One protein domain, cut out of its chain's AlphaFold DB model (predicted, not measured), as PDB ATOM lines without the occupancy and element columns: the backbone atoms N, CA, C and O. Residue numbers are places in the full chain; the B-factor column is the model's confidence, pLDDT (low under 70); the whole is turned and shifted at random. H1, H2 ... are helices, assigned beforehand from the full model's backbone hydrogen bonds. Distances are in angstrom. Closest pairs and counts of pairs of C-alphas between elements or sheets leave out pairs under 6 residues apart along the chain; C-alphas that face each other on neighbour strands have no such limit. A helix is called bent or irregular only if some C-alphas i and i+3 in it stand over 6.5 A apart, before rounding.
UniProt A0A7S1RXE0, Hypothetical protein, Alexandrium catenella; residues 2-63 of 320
ATOM      1  N   SER A   2     135.922 144.782 137.786       66.44
ATOM      2  CA  SER A   2     137.053 145.384 137.058       66.44
ATOM      3  C   SER A   2     138.055 145.943 138.070       66.44
ATOM      4  O   SER A   2     137.625 146.638 138.991       66.44
ATOM      5  N   ILE A   3     139.359 145.691 137.884       71.69
ATOM      6  CA  ILE A   3     140.450 146.216 138.735       71.69
ATOM      7  C   ILE A   3     140.322 147.736 138.921       71.69
ATOM      8  O   ILE A   3     140.592 148.272 139.991       71.69
ATOM      9  N   THR A   4     139.816 148.440 137.905       79.56
ATOM     10  CA  THR A   4     139.624 149.897 137.938       79.56
ATOM     11  C   THR A   4     138.560 150.386 138.922       79.56
ATOM     12  O   THR A   4     138.533 151.572 139.230       79.56
ATOM     13  N   ARG A   5     137.670 149.516 139.414       78.56
ATOM     14  CA  ARG A   5     136.541 149.901 140.280       78.56
ATOM     15  C   ARG A   5     136.745 149.561 141.751       78.56
ATOM     16  O   ARG A   5     135.778 149.627 142.504       78.56
ATOM     17  N   CYS A   6     137.947 149.164 142.162       73.44
ATOM     18  CA  CYS A   6     138.124 148.659 143.515       73.44
ATOM     19  C   CYS A   6     139.441 149.037 144.211       73.44
ATOM     20  O   CYS A   6     140.196 148.154 144.612       73.44
ATOM     21  N   PRO A   7     139.723 150.341 144.378       74.12
ATOM     22  CA  PRO A   7     140.883 150.784 145.145       74.12
ATOM     23  C   PRO A   7     140.747 150.535 146.659       74.12
ATOM     24  O   PRO A   7     141.765 150.312 147.295       74.12
ATOM     25  N   ASP A   8     139.530 150.491 147.222       79.75
ATOM     26  CA  ASP A   8     139.313 150.381 148.682       79.75
ATOM     27  C   ASP A   8     138.194 149.395 149.081       79.75
ATOM     28  O   ASP A   8     137.713 149.398 150.213       79.75
ATOM     29  N   GLY A   9     137.721 148.563 148.148       77.50
ATOM     30  CA  GLY A   9     136.666 147.594 148.450       77.50
ATOM     31  C   GLY A   9     137.183 146.421 149.300       77.50
ATOM     32  O   GLY A   9     138.325 145.997 149.105       77.50
ATOM     33  N   PRO A  10     136.350 145.835 150.184       73.75
ATOM     34  CA  PRO A  10     136.750 144.702 151.031       73.75
ATOM     35  C   PRO A  10     137.237 143.494 150.210       73.75
ATOM     36  O   PRO A  10     138.163 142.794 150.605       73.75
ATOM     37  N   ASN A  11     136.709 143.324 148.995       75.56
ATOM     38  CA  ASN A  11     137.014 142.203 148.099       75.56
ATOM     39  C   ASN A  11     138.236 142.436 147.189       75.56
ATOM     40  O   ASN A  11     138.367 141.780 146.155       75.56
ATOM     41  N   CYS A  12     139.103 143.400 147.522       82.50
ATOM     42  CA  CYS A  12     140.199 143.841 146.645       82.50
ATOM     43  C   CYS A  12     141.583 143.643 147.235       82.50
ATOM     44  O   CYS A  12     142.549 144.271 146.805       82.50
ATOM     45  N   ARG A  13     141.680 142.697 148.168       86.69
ATOM     46  CA  ARG A  13     142.941 142.140 148.637       86.69
ATOM     47  C   ARG A  13     143.296 140.901 147.831       86.69
ATOM     48  O   ARG A  13     142.436 140.057 147.576       86.69
ATOM     49  N   GLY A  14     144.551 140.821 147.416       86.75
ATOM     50  CA  GLY A  14     145.072 139.641 146.751       86.75
ATOM     51  C   GLY A  14     145.526 138.556 147.705       86.75
ATOM     52  O   GLY A  14     145.435 138.717 148.926       86.75
ATOM     53  N   PRO A  15     145.999 137.428 147.159       84.56
ATOM     54  CA  PRO A  15     146.547 136.344 147.945       84.56
ATOM     55  C   PRO A  15     147.673 136.772 148.886       84.56
ATOM     56  O   PRO A  15     147.805 136.183 149.955       84.56
ATOM     57  N   GLY A  16     148.443 137.806 148.525       87.38
ATOM     58  CA  GLY A  16     149.474 138.404 149.374       87.38
ATOM     59  C   GLY A  16     148.928 139.246 150.531       87.38
ATOM     60  O   GLY A  16     149.709 139.752 151.336       87.38
ATOM     61  N   GLY A  17     147.604 139.395 150.636       87.44
ATOM     62  CA  GLY A  17     146.919 140.134 151.695       87.44
ATOM     63  C   GLY A  17     146.910 141.652 151.504       87.44
ATOM     64  O   GLY A  17     146.392 142.368 152.366       87.44
ATOM     65  N   THR A  18     147.445 142.161 150.394       88.56
ATOM     66  CA  THR A  18     147.521 143.591 150.091       88.56
ATOM     67  C   THR A  18     146.569 143.983 148.960       88.56
ATOM     68  O   THR A  18     146.072 143.146 148.208       88.56
ATOM     69  N   THR A  19     146.276 145.278 148.847       87.00
ATOM     70  CA  THR A  19     145.291 145.783 147.886       87.00
ATOM     71  C   THR A  19     145.785 145.700 146.440       87.00
ATOM     72  O   THR A  19     146.885 146.164 146.121       87.00
ATOM     73  N   TYR A  20     144.955 145.172 145.542       85.12
ATOM     74  CA  TYR A  20     145.250 145.123 144.113       85.12
ATOM     75  C   TYR A  20     145.272 146.519 143.494       85.12
ATOM     76  O   TYR A  20     144.263 147.220 143.447       85.12
ATOM     77  N   THR A  21     146.410 146.896 142.920       87.06
ATOM     78  CA  THR A  21     146.504 148.053 142.026       87.06
ATOM     79  C   THR A  21     147.221 147.646 140.747       87.06
ATOM     80  O   THR A  21     148.074 146.758 140.758       87.06
ATOM     81  N   LEU A  22     146.895 148.298 139.626       85.62
ATOM     82  CA  LEU A  22     147.465 147.954 138.316       85.62
ATOM     83  C   LEU A  22     149.007 148.009 138.311       85.62
ATOM     84  O   LEU A  22     149.651 147.218 137.634       85.62
ATOM     85  N   SER A  23     149.605 148.909 139.096       88.50
ATOM     86  CA  SER A  23     151.061 149.045 139.237       88.50
ATOM     87  C   SER A  23     151.712 147.987 140.140       88.50
ATOM     88  O   SER A  23     152.928 147.774 140.061       88.50
ATOM     89  N   ARG A  24     150.922 147.334 141.003       89.94
ATOM     90  CA  ARG A  24     151.376 146.304 141.950       89.94
ATOM     91  C   ARG A  24     151.144 144.882 141.448       89.94
ATOM     92  O   ARG A  24     151.703 143.971 142.043       89.94
ATOM     93  N   LEU A  25     150.396 144.694 140.360       88.88
ATOM     94  CA  LEU A  25     150.221 143.389 139.726       88.88
ATOM     95  C   LEU A  25     151.525 142.915 139.077       88.88
ATOM     96  O   LEU A  25     152.146 143.629 138.283       88.88
ATOM     97  N   ARG A  26     151.952 141.708 139.441       89.88
ATOM     98  CA  ARG A  26     153.155 141.045 138.929       89.88
ATOM     99  C   ARG A  26     152.823 139.618 138.500       89.88
ATOM    100  O   ARG A  26     151.898 139.010 139.035       89.88
ATOM    101  N   SER A  27     153.615 139.079 137.571       87.25
ATOM    102  CA  SER A  27     153.592 137.646 137.276       87.25
ATOM    103  C   SER A  27     153.970 136.848 138.528       87.25
ATOM    104  O   SER A  27     154.682 137.355 139.402       87.25
ATOM    105  N   PHE A  28     153.510 135.599 138.617       86.44
ATOM    106  CA  PHE A  28     153.762 134.748 139.781       86.44
ATOM    107  C   PHE A  28     155.259 134.578 140.077       86.44
ATOM    108  O   PHE A  28     155.666 134.690 141.232       86.44
ATOM    109  N   ASP A  29     156.099 134.417 139.052       87.88
ATOM    110  CA  ASP A  29     157.552 134.302 139.227       87.88
ATOM    111  C   ASP A  29     158.172 135.576 139.805       87.88
ATOM    112  O   ASP A  29     158.998 135.530 140.723       87.88
ATOM    113  N   ALA A  30     157.747 136.737 139.299       90.88
ATOM    114  CA  ALA A  30     158.223 138.024 139.786       90.88
ATOM    115  C   ALA A  30     157.755 138.276 141.224       90.88
ATOM    116  O   ALA A  30     158.534 138.760 142.046       90.88
ATOM    117  N   TYR A  31     156.506 137.927 141.537       92.00
ATOM    118  CA  TYR A  31     155.963 137.992 142.889       92.00
ATOM    119  C   TYR A  31     156.739 137.081 143.844       92.00
ATOM    120  O   TYR A  31     157.269 137.563 144.842       92.00
ATOM    121  N   THR A  32     156.890 135.801 143.508       91.44
ATOM    122  CA  THR A  32     157.567 134.800 144.347       91.44
ATOM    123  C   THR A  32     159.022 135.179 144.600       91.44
ATOM    124  O   THR A  32     159.480 135.151 145.740       91.44
ATOM    125  N   THR A  33     159.737 135.636 143.567       95.00
ATOM    126  CA  THR A  33     161.121 136.121 143.703       95.00
ATOM    127  C   THR A  33     161.212 137.306 144.665       95.00
ATOM    128  O   THR A  33     162.129 137.381 145.483       95.00
ATOM    129  N   ARG A  34     160.254 138.238 144.602       95.38
ATOM    130  CA  ARG A  34     160.220 139.404 145.494       95.38
ATOM    131  C   ARG A  34     159.838 139.042 146.923       95.38
ATOM    132  O   ARG A  34     160.445 139.583 147.841       95.38
ATOM    133  N   VAL A  35     158.874 138.140 147.111       94.69
ATOM    134  CA  VAL A  35     158.505 137.601 148.430       94.69
ATOM    135  C   VAL A  35     159.720 136.940 149.067       94.69
ATOM    136  O   VAL A  35     160.103 137.319 150.170       94.69
ATOM    137  N   PHE A  36     160.391 136.052 148.332       96.00
ATOM    138  CA  PHE A  36     161.610 135.396 148.791       96.00
ATOM    139  C   PHE A  36     162.692 136.408 149.186       96.00
ATOM    140  O   PHE A  36     163.257 136.317 150.274       96.00
ATOM    141  N   PHE A  37     162.959 137.406 148.340       97.56
ATOM    142  CA  PHE A  37     163.960 138.435 148.625       97.56
ATOM    143  C   PHE A  37     163.613 139.268 149.865       97.56
ATOM    144  O   PHE A  37     164.472 139.495 150.719       97.56
ATOM    145  N   ARG A  38     162.351 139.698 149.995       96.88
ATOM    146  CA  ARG A  38     161.852 140.424 151.169       96.88
ATOM    147  C   ARG A  38     162.041 139.594 152.434       96.88
ATOM    148  O   ARG A  38     162.570 140.103 153.418       96.88
ATOM    149  N   ASP A  39     161.631 138.333 152.409       96.94
ATOM    150  CA  ASP A  39     161.649 137.467 153.588       96.94
ATOM    151  C   ASP A  39     163.087 137.094 153.983       96.94
ATOM    152  O   ASP A  39     163.424 137.092 155.169       96.94
ATOM    153  N   ALA A  40     163.983 136.913 153.007       97.81
ATOM    154  CA  ALA A  40     165.416 136.758 153.252       97.81
ATOM    155  C   ALA A  40     166.029 138.007 153.910       97.81
ATOM    156  O   ALA A  40     166.775 137.887 154.882       97.81
ATOM    157  N   LEU A  41     165.692 139.213 153.436       98.06
ATOM    158  CA  LEU A  41     166.160 140.459 154.053       98.06
ATOM    159  C   LEU A  41     165.642 140.629 155.481       98.06
ATOM    160  O   LEU A  41     166.412 141.018 156.356       98.06
ATOM    161  N   LYS A  42     164.368 140.313 155.731       97.88
ATOM    162  CA  LYS A  42     163.798 140.325 157.086       97.88
ATOM    163  C   LYS A  42     164.526 139.351 158.010       97.88
ATOM    164  O   LYS A  42     164.830 139.703 159.145       97.88
ATOM    165  N   SER A  43     164.855 138.161 157.509       97.88
ATOM    166  CA  SER A  43     165.628 137.173 158.265       97.88
ATOM    167  C   SER A  43     167.058 137.638 158.566       97.88
ATOM    168  O   SER A  43     167.600 137.252 159.598       97.88
ATOM    169  N   LEU A  44     167.681 138.422 157.680       98.12
ATOM    170  CA  LEU A  44     169.038 138.952 157.872       98.12
ATOM    171  C   LEU A  44     169.072 140.195 158.775       98.12
ATOM    172  O   LEU A  44     170.052 140.399 159.489       98.12
ATOM    173  N   PHE A  45     168.025 141.021 158.748       98.06
ATOM    174  CA  PHE A  45     167.950 142.299 159.459       98.06
ATOM    175  C   PHE A  45     166.626 142.430 160.236       98.06
ATOM    176  O   PHE A  45     165.781 143.254 159.868       98.06
ATOM    177  N   PRO A  46     166.434 141.658 161.323       97.88
ATOM    178  CA  PRO A  46     165.174 141.649 162.072       97.88
ATOM    179  C   PRO A  46     164.813 143.030 162.643       97.88
ATOM    180  O   PRO A  46     163.652 143.430 162.603       97.88
ATOM    181  N   ASP A  47     165.807 143.823 163.062       98.31
ATOM    182  CA  ASP A  47     165.599 145.175 163.607       98.31
ATOM    183  C   ASP A  47     165.019 146.168 162.581       98.31
ATOM    184  O   ASP A  47     164.515 147.231 162.946       98.31
ATOM    185  N   ARG A  48     165.083 145.837 161.282       98.06
ATOM    186  CA  ARG A  48     164.589 146.667 160.170       98.06
ATOM    187  C   ARG A  48     163.384 146.050 159.468       98.06
ATOM    188  O   ARG A  48     163.062 146.452 158.353       98.06
ATOM    189  N   GLU A  49     162.689 145.101 160.098       97.62
ATOM    190  CA  GLU A  49     161.581 144.384 159.460       97.62
ATOM    191  C   GLU A  49     160.498 145.324 158.902       97.62
ATOM    192  O   GLU A  49     160.042 145.135 157.771       97.62
ATOM    193  N   ALA A  50     160.104 146.350 159.664       96.94
ATOM    194  CA  ALA A  50     159.077 147.306 159.248       96.94
ATOM    195  C   ALA A  50     159.521 148.154 158.044       96.94
ATOM    196  O   ALA A  50     158.745 148.375 157.115       96.94
ATOM    197  N   GLU A  51     160.784 148.587 158.031       97.62
ATOM    198  CA  GLU A  51     161.359 149.359 156.928       97.62
ATOM    199  C   GLU A  51     161.483 148.503 155.661       97.62
ATOM    200  O   GLU A  51     161.087 148.935 154.580       97.62
ATOM    201  N   ILE A  52     161.959 147.261 155.795       97.62
ATOM    202  CA  ILE A  52     162.065 146.300 154.689       97.62
ATOM    203  C   ILE A  52     160.677 145.951 154.153       97.62
ATOM    204  O   ILE A  52     160.493 145.902 152.942       97.62
ATOM    205  N   GLY A  53     159.689 145.745 155.025       94.81
ATOM    206  CA  GLY A  53     158.310 145.479 154.616       94.81
ATOM    207  C   GLY A  53     157.708 146.614 153.784       94.81
ATOM    208  O   GLY A  53     156.995 146.341 152.822       94.81
ATOM    209  N   ALA A  54     158.031 147.867 154.116       94.38
ATOM    210  CA  ALA A  54     157.585 149.035 153.362       94.38
ATOM    211  C   ALA A  54     158.372 149.246 152.054       94.38
ATOM    212  O   ALA A  54     157.788 149.626 151.041       94.38
ATOM    213  N   ALA A  55     159.689 149.008 152.060       96.44
ATOM    214  CA  ALA A  55     160.562 149.262 150.913       96.44
ATOM    215  C   ALA A  55     160.571 148.123 149.877       96.44
ATOM    216  O   ALA A  55     160.690 148.374 148.678       96.44
ATOM    217  N   ALA A  56     160.446 146.873 150.324       95.44
ATOM    218  CA  ALA A  56     160.478 145.665 149.502       95.44
ATOM    219  C   ALA A  56     159.075 145.054 149.364       95.44
ATOM    220  O   ALA A  56     158.858 143.875 149.648       95.44
ATOM    221  N   ASP A  57     158.116 145.870 148.926       93.56
ATOM    222  CA  ASP A  57     156.765 145.408 148.620       93.56
ATOM    223  C   ASP A  57     156.790 144.432 147.423       93.56
ATOM    224  O   ASP A  57     157.152 144.829 146.303       93.56
ATOM    225  N   PRO A  58     156.404 143.153 147.608       94.56
ATOM    226  CA  PRO A  58     156.358 142.207 146.503       94.56
ATOM    227  C   PRO A  58     155.280 142.570 145.475       94.56
ATOM    228  O   PRO A  58     155.385 142.151 144.319       94.56
ATOM    229  N   GLY A  59     154.309 143.405 145.859       92.44
ATOM    230  CA  GLY A  59     153.084 143.648 145.114       92.44
ATOM    231  C   GLY A  59     152.073 142.530 145.348       92.44
ATOM    232  O   GLY A  59     152.101 141.851 146.371       92.44
ATOM    233  N   GLU A  60     151.193 142.327 144.376       90.25
ATOM    234  CA  GLU A  60     150.260 141.203 144.345       90.25
ATOM    235  C   GLU A  60     150.479 140.389 143.075       90.25
ATOM    236  O   GLU A  60     150.730 140.945 142.002       90.25
ATOM    237  N   TYR A  61     150.344 139.071 143.189       85.69
ATOM    238  CA  TYR A  61     150.118 138.227 142.024       85.69
ATOM    239  C   TYR A  61     148.616 138.021 141.876       85.69
ATOM    240  O   TYR A  61     147.894 137.855 142.858       85.69
ATOM    241  N   GLY A  62     148.115 138.056 140.652       72.50
ATOM    242  CA  GLY A  62     146.689 137.882 140.443       72.50
ATOM    243  C   GLY A  62     146.281 138.116 139.005       72.50
ATOM    244  O   GLY A  62     146.807 139.011 138.353       72.50
ATOM    245  N   LEU A  63     145.351 137.264 138.562       63.41
ATOM    246  CA  LEU A  63     144.592 137.275 137.307       63.41
ATOM    247  C   LEU A  63     145.087 138.274 136.252       63.41
ATOM    248  O   LEU A  63     144.559 139.379 136.104       63.41
TER     249      LEU A  63
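This is residues 2 to 63 of the 320 residues of the protein "Hypothetical protein" of Alexandrium catenella (UniProt A0A7S1RXE0). A helical hairpin, H1 followed by the shorter H2, makes one end of an elongated domain, and a long looped stretch with no named element, residues 2 to 27, makes the other. After H2 the last residues fold back, and residues 60 to 61 pair with residues 25 to 26, parallel. The printed part has 62 residues, two named helices and no named strand; the class is all helix, with 27 residues in named elements. It is only just compact, close to loose, with a radius of gyration of the C-alphas of 12.6 A and spans of 39 by 23 by 16 A.

H1, residues 28 to 44, begins at C-alpha 28 (153.762, 134.748, 139.781) and is 24.0 A long. H2, residues 46 to 55, is 14.3 A long and ends at C-alpha 55 (160.562, 149.262, 150.913). H2 is irregular: C-alphas 47 and 50 are 8.1 A apart.

H1 and H2 form a helical hairpin over a tight link of 1 residue. They touch, H1 with residues 38 to 42 alone; the closest C-alphas, of Lys 42 and Glu 49, are 5.2 A apart. They run opposite ways at a shallow tilt of 31 degrees. Every O i to N i+4 pair is within hydrogen-bond range in H1, and 4 of 6 in H2.

The C-alphas farthest apart, of Ser 2 and Asp 47, are 39.0 A apart. Residues 43 to 48, of which 46 to 48 belong to H2, stand free. The printed part has no cut; residues 2 and 63 have pLDDT under 70.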